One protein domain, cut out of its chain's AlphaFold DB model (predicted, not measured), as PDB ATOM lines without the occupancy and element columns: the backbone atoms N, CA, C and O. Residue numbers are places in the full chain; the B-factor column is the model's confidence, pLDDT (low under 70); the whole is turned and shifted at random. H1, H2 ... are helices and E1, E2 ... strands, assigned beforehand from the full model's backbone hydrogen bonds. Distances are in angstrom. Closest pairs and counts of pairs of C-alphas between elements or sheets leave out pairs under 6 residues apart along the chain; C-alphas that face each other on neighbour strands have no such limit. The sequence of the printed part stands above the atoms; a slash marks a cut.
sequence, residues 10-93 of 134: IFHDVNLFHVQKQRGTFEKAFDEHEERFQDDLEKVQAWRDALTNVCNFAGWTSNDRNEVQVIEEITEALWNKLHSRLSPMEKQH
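What this domain is: This is residues 10 to 93 of the 134 residues of the protein "Putative TIR domain-containing protein" of Rosa chinensis (UniProt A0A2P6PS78). The model is an open, loosely joined chain of helices: the helical hairpin H2 and H3, with little H1 at its open end, makes one lobe, and the long helix H4 makes a separate arm with small H5 near its far end. Strand E1 joins the two parts, with residues 10 to 11 paired beside it. The printed part has 84 residues with five named helices and one named strand, in the order H1, H2, H3, E1, H4, H5, and its class is mostly helix. It is only just extended, close to loose, with a radius of gyration of the C-alphas of 17.8 A, and it spans 54 by 32 by 18 A, only just elongated.

How they stand to each other: Start at residues 10 to 11, which pair in parallel with residues 60 to 61 of E1, residues 59 to 61; E1 pairs with no named strand. Go on to H1, residues 16 to 20, and H2, residues 25 to 36: they only just touch, with 3 pairs of C-alphas within 8 A, and only at the corner by their link, H2 with residues 25 to 26 alone; the closest C-alphas are those of Val 19 and Phe 26, 6.7 A apart. Next comes H3, residues 41 to 55, which forms a helical hairpin with H2, at a shallow tilt of 23 degrees, opposite ways. H2 touches H3 with residues 30 to 34 alone, and the closest C-alphas are those of Glu 34 and Leu 41, 6.2 A apart. H3 touches H1 with residues 51 to 55 alone, and Gln 20 and Thr 52 have the closest C-alphas, 4.7 A apart. H3 and E1 meet only through their link. Beyond E1 look for H4, residues 67 to 83, which is apart from H1, H2 and H3; its closest C-alphas to E1 are those of Val 70 and Trp 60, 7.2 A apart. H5, residues 88 to 92, is close to H4 but not clearly touching, with the C-alphas of His 83 and Lys 91 the closest at 7.4 A. In H1, H2, H3 and H4 every O i to N i+4 pair is within hydrogen-bond range; in H5 it is 0 of 1, beside 1 of 2 O i to N i+3 pairs.

Where its parts are: Find C-alpha 16 at (-30.707, -3.599, 13.780), where H1 begins its 5.9 A. H2 is 16.8 A long from first to last C-alpha, H3 21.5 A and E1 6.8 A. Find C-alpha 67 at (-35.037, -7.362, 29.854); from there H4 runs 23.8 A to C-alpha 83. H5, 6.7 A long, ends at C-alpha 92, (-46.894, 19.641, 42.335).

The domain as a whole: The C-alphas of Glu 35 and Gln 92 are the two farthest apart, 53.8 A. Residues 75 to 82 of H4 stand free, as do residues 84 to 90, of which 88 to 90 belong to H5. The printed part has no cut, and the five links between its named elements are tight. The mean pLDDT of the printed part is 81.7; residue 58, residue 64 and residues 85 to 93 are under 70.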
ATOM      1  N   ILE A  10     -37.801   0.871  20.352       84.56
ATOM      2  CA  ILE A  10     -37.413  -0.328  21.101       84.56
ATOM      3  C   ILE A  10     -37.303  -1.468  20.091       84.56
ATOM      4  O   ILE A  10     -38.249  -1.746  19.356       84.56
ATOM      5  N   PHE A  11     -36.140  -2.103  20.052       82.94
ATOM      6  CA  PHE A  11     -35.799  -3.188  19.142       82.94
ATOM      7  C   PHE A  11     -35.596  -4.460  19.965       82.94
ATOM      8  O   PHE A  11     -34.554  -4.642  20.598       82.94
ATOM      9  N   HIS A  12     -36.624  -5.306  19.994       82.56
ATOM     10  CA  HIS A  12     -36.629  -6.545  20.770       82.56
ATOM     11  C   HIS A  12     -36.194  -7.727  19.904       82.56
ATOM     12  O   HIS A  12     -36.810  -7.961  18.869       82.56
ATOM     13  N   ASP A  13     -35.123  -8.413  20.300       81.81
ATOM     14  CA  ASP A  13     -34.595  -9.641  19.685       81.81
ATOM     15  C   ASP A  13     -34.456  -9.573  18.155       81.81
ATOM     16  O   ASP A  13     -34.733 -10.519  17.413       81.81
ATOM     17  N   VAL A  14     -34.011  -8.417  17.658       82.12
ATOM     18  CA  VAL A  14     -33.827  -8.155  16.227       82.12
ATOM     19  C   VAL A  14     -32.425  -7.650  15.934       82.12
ATOM     20  O   VAL A  14     -31.820  -6.889  16.689       82.12
ATOM     21  N   ASN A  15     -31.904  -8.027  14.769       85.25
ATOM     22  CA  ASN A  15     -30.686  -7.431  14.246       85.25
ATOM     23  C   ASN A  15     -31.004  -6.056  13.638       85.25
ATOM     24  O   ASN A  15     -31.647  -5.984  12.589       85.25
ATOM     25  N   LEU A  16     -30.507  -4.977  14.253       85.25
ATOM     26  CA  LEU A  16     -30.707  -3.599  13.780       85.25
ATOM     27  C   LEU A  16     -30.332  -3.396  12.307       85.25
ATOM     28  O   LEU A  16     -31.011  -2.645  11.612       85.25
ATOM     29  N   PHE A  17     -29.296  -4.075  11.808       87.69
ATOM     30  CA  PHE A  17     -28.915  -3.991  10.399       87.69
ATOM     31  C   PHE A  17     -30.020  -4.543   9.489       87.69
ATOM     32  O   PHE A  17     -30.340  -3.932   8.469       87.69
ATOM     33  N   HIS A  18     -30.657  -5.653   9.876       88.62
ATOM     34  CA  HIS A  18     -31.783  -6.218   9.129       88.62
ATOM     35  C   HIS A  18     -33.022  -5.325   9.192       88.62
ATOM     36  O   HIS A  18     -33.694  -5.182   8.175       88.62
ATOM     37  N   VAL A  19     -33.292  -4.676  10.329       86.75
ATOM     38  CA  VAL A  19     -34.411  -3.724  10.447       86.75
ATOM     39  C   VAL A  19     -34.161  -2.478   9.587       86.75
ATOM     40  O   VAL A  19     -35.014  -2.094   8.788       86.75
ATOM     41  N   GLN A  20     -32.971  -1.874   9.699       88.62
ATOM     42  CA  GLN A  20     -32.614  -0.625   9.013       88.62
ATOM     43  C   GLN A  20     -32.501  -0.795   7.499       88.62
ATOM     44  O   GLN A  20     -32.811   0.135   6.759       88.62
ATOM     45  N   LYS A  21     -32.015  -1.949   7.029       91.38
ATOM     46  CA  LYS A  21     -31.867  -2.245   5.596       91.38
ATOM     47  C   LYS A  21     -33.008  -3.079   5.027       91.38
ATOM     48  O   LYS A  21     -32.928  -3.451   3.861       91.38
ATOM     49  N   GLN A  22     -34.010  -3.398   5.849       89.19
ATOM     50  CA  GLN A  22     -35.124  -4.285   5.514       89.19
ATOM     51  C   GLN A  22     -34.648  -5.581   4.837       89.19
ATOM     52  O   GLN A  22     -35.107  -5.928   3.755       89.19
ATOM     53  N   ARG A  23     -33.686  -6.272   5.465       90.81
ATOM     54  CA  ARG A  23     -33.082  -7.518   4.960       90.81
ATOM     55  C   ARG A  23     -33.609  -8.753   5.675       90.81
ATOM     56  O   ARG A  23     -34.103  -8.680   6.802       90.81
ATOM     57  N   GLY A  24     -33.458  -9.902   5.021       88.44
ATOM     58  CA  GLY A  24     -33.821 -11.197   5.579       88.44
ATOM     59  C   GLY A  24     -35.331 -11.308   5.751       88.44
ATOM     60  O   GLY A  24     -36.087 -11.304   4.789       88.44
ATOM     61  N   THR A  25     -35.788 -11.400   6.989       84.12
ATOM     62  CA  THR A  25     -37.207 -11.592   7.300       84.12
ATOM     63  C   THR A  25     -38.061 -10.359   7.027       84.12
ATOM     64  O   THR A  25     -39.219 -10.492   6.645       84.12
ATOM     65  N   PHE A  26     -37.480  -9.166   7.167       85.69
ATOM     66  CA  PHE A  26     -38.134  -7.914   6.796       85.69
ATOM     67  C   PHE A  26     -38.288  -7.790   5.280       85.69
ATOM     68  O   PHE A  26     -39.310  -7.294   4.826       85.69
ATOM     69  N   GLU A  27     -37.311  -8.275   4.510       88.50
ATOM     70  CA  GLU A  27     -37.347  -8.275   3.041       88.50
ATOM     71  C   GLU A  27     -38.559  -9.061   2.546       88.50
ATOM     72  O   GLU A  27     -39.456  -8.478   1.946       88.50
ATOM     73  N   LYS A  28     -38.667 -10.328   2.970       84.12
ATOM     74  CA  LYS A  28     -39.799 -11.201   2.635       84.12
ATOM     75  C   LYS A  28     -41.150 -10.584   3.017       84.12
ATOM     76  O   LYS A  28     -42.112 -10.681   2.267       84.12
ATOM     77  N   ALA A  29     -41.233  -9.962   4.191       84.31
ATOM     78  CA  ALA A  29     -42.469  -9.342   4.649       84.31
ATOM     79  C   ALA A  29     -42.887  -8.136   3.800       84.31
ATOM     80  O   ALA A  29     -44.076  -7.945   3.551       84.31
ATOM     81  N   PHE A  30     -41.926  -7.321   3.360       87.19
ATOM     82  CA  PHE A  30     -42.240  -6.228   2.455       87.19
ATOM     83  C   PHE A  30     -42.598  -6.731   1.056       87.19
ATOM     84  O   PHE A  30     -43.527  -6.178   0.483       87.19
ATOM     85  N   ASP A  31     -41.972  -7.798   0.557       87.94
ATOM     86  CA  ASP A  31     -42.356  -8.413  -0.722       87.94
ATOM     87  C   ASP A  31     -43.822  -8.901  -0.677       87.94
ATOM     88  O   ASP A  31     -44.625  -8.571  -1.548       87.94
ATOM     89  N   GLU A  32     -44.225  -9.581   0.410       86.06
ATOM     90  CA  GLU A  32     -45.625  -9.985   0.649       86.06
ATOM     91  C   GLU A  32     -46.581  -8.768   0.718       86.06
ATOM     92  O   GLU A  32     -47.752  -8.850   0.333       86.06
ATOM     93  N   HIS A  33     -46.117  -7.621   1.225       82.75
ATOM     94  CA  HIS A  33     -46.901  -6.385   1.252       82.75
ATOM     95  C   HIS A  33     -46.977  -5.697  -0.113       82.75
ATOM     96  O   HIS A  33     -48.037  -5.175  -0.441       82.75
ATOM     97  N   GLU A  34     -45.921  -5.720  -0.919       89.00
ATOM     98  CA  GLU A  34     -45.936  -5.189  -2.285       89.00
ATOM     99  C   GLU A  34     -46.927  -5.969  -3.161       89.00
ATOM    100  O   GLU A  34     -47.733  -5.357  -3.859       89.00
ATOM    101  N   GLU A  35     -46.975  -7.300  -3.037       86.69
ATOM    102  CA  GLU A  35     -47.983  -8.129  -3.715       86.69
ATOM    103  C   GLU A  35     -49.412  -7.801  -3.249       86.69
ATOM    104  O   GLU A  35     -50.340  -7.682  -4.051       86.69
ATOM    105  N   ARG A  36     -49.608  -7.631  -1.935       86.38
ATOM    106  CA  ARG A  36     -50.931  -7.358  -1.353       86.38
ATOM    107  C   ARG A  36     -51.442  -5.948  -1.653       86.38
ATOM    108  O   ARG A  36     -52.651  -5.757  -1.766       86.38
ATOM    109  N   PHE A  37     -50.544  -4.971  -1.724       85.25
ATOM    110  CA  PHE A  37     -50.839  -3.556  -1.958       85.25
ATOM    111  C   PHE A  37     -50.347  -3.110  -3.342       85.25
ATOM    112  O   PHE A  37     -49.884  -1.986  -3.497       85.25
ATOM    113  N   GLN A  38     -50.482  -3.972  -4.355       91.94
ATOM    114  CA  GLN A  38     -50.054  -3.691  -5.734       91.94
ATOM    115  C   GLN A  38     -50.629  -2.384  -6.318       91.94
ATOM    116  O   GLN A  38     -49.975  -1.736  -7.130       91.94
ATOM    117  N   ASP A  39     -51.822  -1.975  -5.873       93.00
ATOM    118  CA  ASP A  39     -52.483  -0.732  -6.299       93.00
ATOM    119  C   ASP A  39     -52.003   0.513  -5.520       93.00
ATOM    120  O   ASP A  39     -52.388   1.633  -5.847       93.00
ATOM    121  N   ASP A  40     -51.187   0.332  -4.475       89.06
ATOM    122  CA  ASP A  40     -50.713   1.379  -3.560       89.06
ATOM    123  C   ASP A  40     -49.273   1.089  -3.087       89.06
ATOM    124  O   ASP A  40     -48.972   0.944  -1.898       89.06
ATOM    125  N   LEU A  41     -48.354   0.968  -4.049       91.75
ATOM    126  CA  LEU A  41     -46.933   0.735  -3.764       91.75
ATOM    127  C   LEU A  41     -46.273   1.930  -3.058       91.75
ATOM    128  O   LEU A  41     -45.323   1.744  -2.294       91.75
ATOM    129  N   GLU A  42     -46.791   3.148  -3.253       89.88
ATOM    130  CA  GLU A  42     -46.314   4.349  -2.555       89.88
ATOM    131  C   GLU A  42     -46.453   4.205  -1.036       89.88
ATOM    132  O   GLU A  42     -45.543   4.564  -0.284       89.88
ATOM    133  N   LYS A  43     -47.547   3.599  -0.567       84.25
ATOM    134  CA  LYS A  43     -47.746   3.290   0.848       84.25
ATOM    135  C   LYS A  43     -46.735   2.284   1.385       84.25
ATOM    136  O   LYS A  43     -46.233   2.468   2.496       84.25
ATOM    137  N   VAL A  44     -46.411   1.243   0.619       83.69
ATOM    138  CA  VAL A  44     -45.405   0.255   1.038       83.69
ATOM    139  C   VAL A  44     -44.018   0.897   1.108       83.69
ATOM    140  O   VAL A  44     -43.287   0.686   2.079       83.69
ATOM    141  N   GLN A  45     -43.689   1.772   0.153       89.12
ATOM    142  CA  GLN A  45     -42.454   2.553   0.188       89.12
ATOM    143  C   GLN A  45     -42.402   3.490   1.404       89.12
ATOM    144  O   GLN A  45     -41.391   3.528   2.107       89.12
ATOM    145  N   ALA A  46     -43.503   4.172   1.733       84.69
ATOM    146  CA  ALA A  46     -43.583   5.017   2.923       84.69
ATOM    147  C   ALA A  46     -43.329   4.226   4.221       84.69
ATOM    148  O   ALA A  46     -42.704   4.739   5.154       84.69
ATOM    149  N   TRP A  47     -43.757   2.962   4.292       88.50
ATOM    150  CA  TRP A  47     -43.446   2.078   5.419       88.50
ATOM    151  C   TRP A  47     -41.965   1.686   5.484       88.50
ATOM    152  O   TRP A  47     -41.395   1.688   6.580       88.50
ATOM    153  N   ARG A  48     -41.321   1.399   4.342       89.00
ATOM    154  CA  ARG A  48     -39.868   1.138   4.278       89.00
ATOM    155  C   ARG A  48     -39.069   2.346   4.773       89.00
ATOM    156  O   ARG A  48     -38.169   2.207   5.611       89.00
ATOM    157  N   ASP A  49     -39.446   3.537   4.321       86.06
ATOM    158  CA  ASP A  49     -38.801   4.790   4.713       86.06
ATOM    159  C   ASP A  49     -39.016   5.083   6.202       86.06
ATOM    160  O   ASP A  49     -38.077   5.447   6.915       86.06
ATOM    161  N   ALA A  50     -40.235   4.872   6.710       84.25
ATOM    162  CA  ALA A  50     -40.548   5.036   8.126       84.25
ATOM    163  C   ALA A  50     -39.713   4.096   9.007       84.25
ATOM    164  O   ALA A  50     -39.125   4.550   9.991       84.25
ATOM    165  N   LEU A  51     -39.598   2.815   8.642       86.12
ATOM    166  CA  LEU A  51     -38.814   1.843   9.406       86.12
ATOM    167  C   LEU A  51     -37.317   2.192   9.404       86.12
ATOM    168  O   LEU A  51     -36.670   2.159  10.454       86.12
ATOM    169  N   THR A  52     -36.785   2.612   8.253       86.81
ATOM    170  CA  THR A  52     -35.404   3.104   8.130       86.81
ATOM    171  C   THR A  52     -35.167   4.331   9.012       86.81
ATOM    172  O   THR A  52     -34.172   4.400   9.734       86.81
ATOM    173  N   ASN A  53     -36.095   5.289   8.999       83.69
ATOM    174  CA  ASN A  53     -36.003   6.505   9.801       83.69
ATOM    175  C   ASN A  53     -36.060   6.219  11.305       83.69
ATOM    176  O   ASN A  53     -35.293   6.815  12.059       83.69
ATOM    177  N   VAL A  54     -36.906   5.279  11.739       81.56
ATOM    178  CA  VAL A  54     -36.997   4.871  13.148       81.56
ATOM    179  C   VAL A  54     -35.699   4.225  13.635       81.56
ATOM    180  O   VAL A  54     -35.268   4.513  14.750       81.56
ATOM    181  N   CYS A  55     -35.018   3.447  12.788       83.06
ATOM    182  CA  CYS A  55     -33.697   2.883  13.095       83.06
ATOM    183  C   CYS A  55     -32.597   3.940  13.255       83.06
ATOM    184  O   CYS A  55     -31.586   3.680  13.901       83.06
ATOM    185  N   ASN A  56     -32.781   5.130  12.678       78.50
ATOM    186  CA  ASN A  56     -31.835   6.237  12.807       78.50
ATOM    187  C   ASN A  56     -32.065   7.077  14.080       78.50
ATOM    188  O   ASN A  56     -31.316   8.025  14.330       78.50
ATOM    189  N   PHE A  57     -33.093   6.777  14.882       76.56
ATOM    190  CA  PHE A  57     -33.288   7.400  16.190       76.56
ATOM    191  C   PHE A  57     -32.535   6.637  17.283       76.56
ATOM    192  O   PHE A  57     -32.372   5.422  17.210       76.56
ATOM    193  N   ALA A  58     -32.094   7.352  18.324       65.62
ATOM    194  CA  ALA A  58     -31.577   6.709  19.527       65.62
ATOM    195  C   ALA A  58     -32.690   5.848  20.150       65.62
ATOM    196  O   ALA A  58     -33.789   6.348  20.409       65.62
ATOM    197  N   GLY A  59     -32.413   4.562  20.350       74.75
ATOM    198  CA  GLY A  59     -33.369   3.579  20.846       74.75
ATOM    199  C   GLY A  59     -32.688   2.489  21.667       74.75
ATOM    200  O   GLY A  59     -31.461   2.452  21.766       74.75
ATOM    201  N   TRP A  60     -33.494   1.610  22.254       82.25
ATOM    202  CA  TRP A  60     -33.021   0.493  23.069       82.25
ATOM    203  C   TRP A  60     -33.050  -0.798  22.266       82.25
ATOM    204  O   TRP A  60     -34.007  -1.057  21.540       82.25
ATOM    205  N   THR A  61     -32.022  -1.621  22.434       79.69
ATOM    206  CA  THR A  61     -31.996  -3.012  21.977       79.69
ATOM    207  C   THR A  61     -32.068  -3.939  23.188       79.69
ATOM    208  O   THR A  61     -31.433  -3.651  24.207       79.69
ATOM    209  N   SER A  62     -32.835  -5.030  23.094       75.12
ATOM    210  CA  SER A  62     -32.843  -6.090  24.123       75.12
ATOM    211  C   SER A  62     -31.764  -7.149  23.906       75.12
ATOM    212  O   SER A  62     -31.466  -7.883  24.843       75.12
ATOM    213  N   ASN A  63     -31.167  -7.217  22.706       72.81
ATOM    214  CA  ASN A  63     -30.174  -8.238  22.365       72.81
ATOM    215  C   ASN A  63     -29.071  -8.305  23.424       72.81
ATOM    216  O   ASN A  63     -28.430  -7.293  23.713       72.81
ATOM    217  N   ASP A  64     -28.855  -9.502  23.964       69.12
ATOM    218  CA  ASP A  64     -27.808  -9.821  24.939       69.12
ATOM    219  C   ASP A  64     -27.894  -9.032  26.263       69.12
ATOM    220  O   ASP A  64     -26.921  -8.955  27.016       69.12
ATOM    221  N   ARG A  65     -29.060  -8.447  26.576       78.50
ATOM    222  CA  ARG A  65     -29.293  -7.646  27.785       78.50
ATOM    223  C   ARG A  65     -30.413  -8.232  28.634       78.50
ATOM    224  O   ARG A  65     -31.318  -8.899  28.148       78.50
ATOM    225  N   ASN A  66     -30.361  -7.950  29.933       82.44
ATOM    226  CA  ASN A  66     -31.441  -8.310  30.839       82.44
ATOM    227  C   ASN A  66     -32.678  -7.444  30.542       82.44
ATOM    228  O   ASN A  66     -32.608  -6.218  30.630       82.44
ATOM    229  N   GLU A  67     -33.806  -8.075  30.213       80.00
ATOM    230  CA  GLU A  67     -35.037  -7.362  29.854       80.00
ATOM    231  C   GLU A  67     -35.540  -6.436  30.967       80.00
ATOM    232  O   GLU A  67     -36.004  -5.337  30.675       80.00
ATOM    233  N   VAL A  68     -35.397  -6.829  32.239       84.69
ATOM    234  CA  VAL A  68     -35.794  -5.996  33.387       84.69
ATOM    235  C   VAL A  68     -34.985  -4.704  33.401       84.69
ATOM    236  O   VAL A  68     -35.564  -3.628  33.500       84.69
ATOM    237  N   GLN A  69     -33.669  -4.792  33.194       83.12
ATOM    238  CA  GLN A  69     -32.805  -3.612  33.121       83.12
ATOM    239  C   GLN A  69     -33.182  -2.702  31.941       83.12
ATOM    240  O   GLN A  69     -33.230  -1.482  32.079       83.12
ATOM    241  N   VAL A  70     -33.482  -3.282  30.774       83.56
ATOM    242  CA  VAL A  70     -33.918  -2.507  29.601       83.56
ATOM    243  C   VAL A  70     -35.247  -1.793  29.883       83.56
ATOM    244  O   VAL A  70     -35.399  -0.623  29.533       83.56
ATOM    245  N   ILE A  71     -36.194  -2.453  30.557       84.38
ATOM    246  CA  ILE A  71     -37.474  -1.860  30.969       84.38
ATOM    247  C   ILE A  71     -37.266  -0.724  31.980       84.38
ATOM    248  O   ILE A  71     -37.920   0.317  31.862       84.38
ATOM    249  N   GLU A  72     -36.367  -0.887  32.950       84.75
ATOM    250  CA  GLU A  72     -36.029   0.156  33.926       84.75
ATOM    251  C   GLU A  72     -35.464   1.401  33.230       84.75
ATOM    252  O   GLU A  72     -35.962   2.507  33.452       84.75
ATOM    253  N   GLU A  73     -34.517   1.228  32.304       85.94
ATOM    254  CA  GLU A  73     -33.943   2.329  31.520       85.94
ATOM    255  C   GLU A  73     -34.989   3.044  30.655       85.94
ATOM    256  O   GLU A  73     -35.006   4.275  30.576       85.94
ATOM    257  N   ILE A  74     -35.885   2.286  30.014       84.50
ATOM    258  CA  ILE A  74     -36.993   2.851  29.231       84.50
ATOM    259  C   ILE A  74     -37.932   3.648  30.143       84.50
ATOM    260  O   ILE A  74     -38.355   4.748  29.781       84.50
ATOM    261  N   THR A  75     -38.248   3.119  31.327       84.19
ATOM    262  CA  THR A  75     -39.137   3.765  32.302       84.19
ATOM    263  C   THR A  75     -38.538   5.072  32.808       84.19
ATOM    264  O   THR A  75     -39.224   6.096  32.830       84.19
ATOM    265  N   GLU A  76     -37.249   5.075  33.142       83.88
ATOM    266  CA  GLU A  76     -36.528   6.274  33.562       83.88
ATOM    267  C   GLU A  76     -36.458   7.314  32.433       83.88
ATOM    268  O   GLU A  76     -36.740   8.499  32.642       83.88
ATOM    269  N   ALA A  77     -36.154   6.889  31.205       82.94
ATOM    270  CA  ALA A  77     -36.118   7.781  30.053       82.94
ATOM    271  C   ALA A  77     -37.495   8.394  29.750       82.94
ATOM    272  O   ALA A  77     -37.589   9.595  29.475       82.94
ATOM    273  N   LEU A  78     -38.569   7.602  29.835       82.00
ATOM    274  CA  LEU A  78     -39.946   8.081  29.716       82.00
ATOM    275  C   LEU A  78     -40.284   9.079  30.820       82.00
ATOM    276  O   LEU A  78     -40.806  10.156  30.521       82.00
ATOM    277  N   TRP A  79     -39.953   8.759  32.072       82.00
ATOM    278  CA  TRP A  79     -40.187   9.635  33.214       82.00
ATOM    279  C   TRP A  79     -39.502  10.987  33.024       82.00
ATOM    280  O   TRP A  79     -40.166  12.020  33.060       82.00
ATOM    281  N   ASN A  80     -38.206  11.000  32.716       80.81
ATOM    282  CA  ASN A  80     -37.443  12.230  32.499       80.81
ATOM    283  C   ASN A  80     -37.994  13.053  31.322       80.81
ATOM    284  O   ASN A  80     -38.091  14.285  31.378       80.81
ATOM    285  N   LYS A  81     -38.421  12.376  30.253       77.50
ATOM    286  CA  LYS A  81     -38.993  13.009  29.060       77.50
ATOM    287  C   LYS A  81     -40.381  13.601  29.301       77.50
ATOM    288  O   LYS A  81     -40.689  14.656  28.752       77.50
ATOM    289  N   LEU A  82     -41.218  12.950  30.106       75.69
ATOM    290  CA  LEU A  82     -42.533  13.464  30.490       75.69
ATOM    291  C   LEU A  82     -42.399  14.566  31.539       75.69
ATOM    292  O   LEU A  82     -42.953  15.647  31.370       75.69
ATOM    293  N   HIS A  83     -41.597  14.340  32.576       73.19
ATOM    294  CA  HIS A  83     -41.403  15.273  33.679       73.19
ATOM    295  C   HIS A  83     -40.760  16.593  33.229       73.19
ATOM    296  O   HIS A  83     -41.109  17.660  33.734       73.19
ATOM    297  N   SER A  84     -39.871  16.562  32.231       73.44
ATOM    298  CA  SER A  84     -39.322  17.783  31.617       73.44
ATOM    299  C   SER A  84     -40.358  18.608  30.844       73.44
ATOM    300  O   SER A  84     -40.142  19.800  30.639       73.44
ATOM    301  N   ARG A  85     -41.490  18.008  30.452       69.81
ATOM    302  CA  ARG A  85     -42.596  18.682  29.749       69.81
ATOM    303  C   ARG A  85     -43.695  19.194  30.670       69.81
ATOM    304  O   ARG A  85     -44.488  20.017  30.227       69.81
ATOM    305  N   LEU A  86     -43.747  18.722  31.915       68.94
ATOM    306  CA  LEU A  86     -44.727  19.189  32.892       68.94
ATOM    307  C   LEU A  86     -44.411  20.625  33.320       68.94
ATOM    308  O   LEU A  86     -43.266  20.964  33.643       68.94
ATOM    309  N   SER A  87     -45.443  21.462  33.377       66.75
ATOM    310  CA  SER A  87     -45.365  22.780  33.998       66.75
ATOM    311  C   SER A  87     -45.134  22.657  35.516       66.75
ATOM    312  O   SER A  87     -45.433  21.619  36.115       66.75
ATOM    313  N   PRO A  88     -44.619  23.704  36.191       69.75
ATOM    314  CA  PRO A  88     -44.399  23.679  37.641       69.75
ATOM    315  C   PRO A  88     -45.645  23.298  38.459       69.75
ATOM    316  O   PRO A  88     -45.521  22.654  39.496       69.75
ATOM    317  N   MET A  89     -46.838  23.646  37.966       59.66
ATOM    318  CA  MET A  89     -48.124  23.337  38.596       59.66
ATOM    319  C   MET A  89     -48.485  21.847  38.481       59.66
ATOM    320  O   MET A  89     -48.905  21.232  39.457       59.66
ATOM    321  N   GLU A  90     -48.246  21.237  37.320       63.66
ATOM    322  CA  GLU A  90     -48.493  19.804  37.085       63.66
ATOM    323  C   GLU A  90     -47.496  18.909  37.837       63.66
ATOM    324  O   GLU A  90     -47.819  17.778  38.195       63.66
ATOM    325  N   LYS A  91     -46.290  19.417  38.124       64.38
ATOM    326  CA  LYS A  91     -45.293  18.715  38.949       64.38
ATOM    327  C   LYS A  91     -45.700  18.615  40.421       64.38
ATOM    328  O   LYS A  91     -45.307  17.659  41.081       64.38
ATOM    329  N   GLN A  92     -46.452  19.593  40.933       58.44
ATOM    330  CA  GLN A  92     -46.894  19.641  42.335       58.44
ATOM    331  C   GLN A  92     -48.166  18.816  42.583       58.44
ATOM    332  O   GLN A  92     -48.348  18.292  43.680       58.44
ATOM    333  N   HIS A  93     -49.008  18.646  41.557       55.19
ATOM    334  CA  HIS A  93     -50.225  17.836  41.607       55.19
ATOM    335  C   HIS A  93     -50.335  16.952  40.351       55.19
ATOM    336  O   HIS A  93     -50.956  17.365  39.368       55.19
TER     337      HIS A  93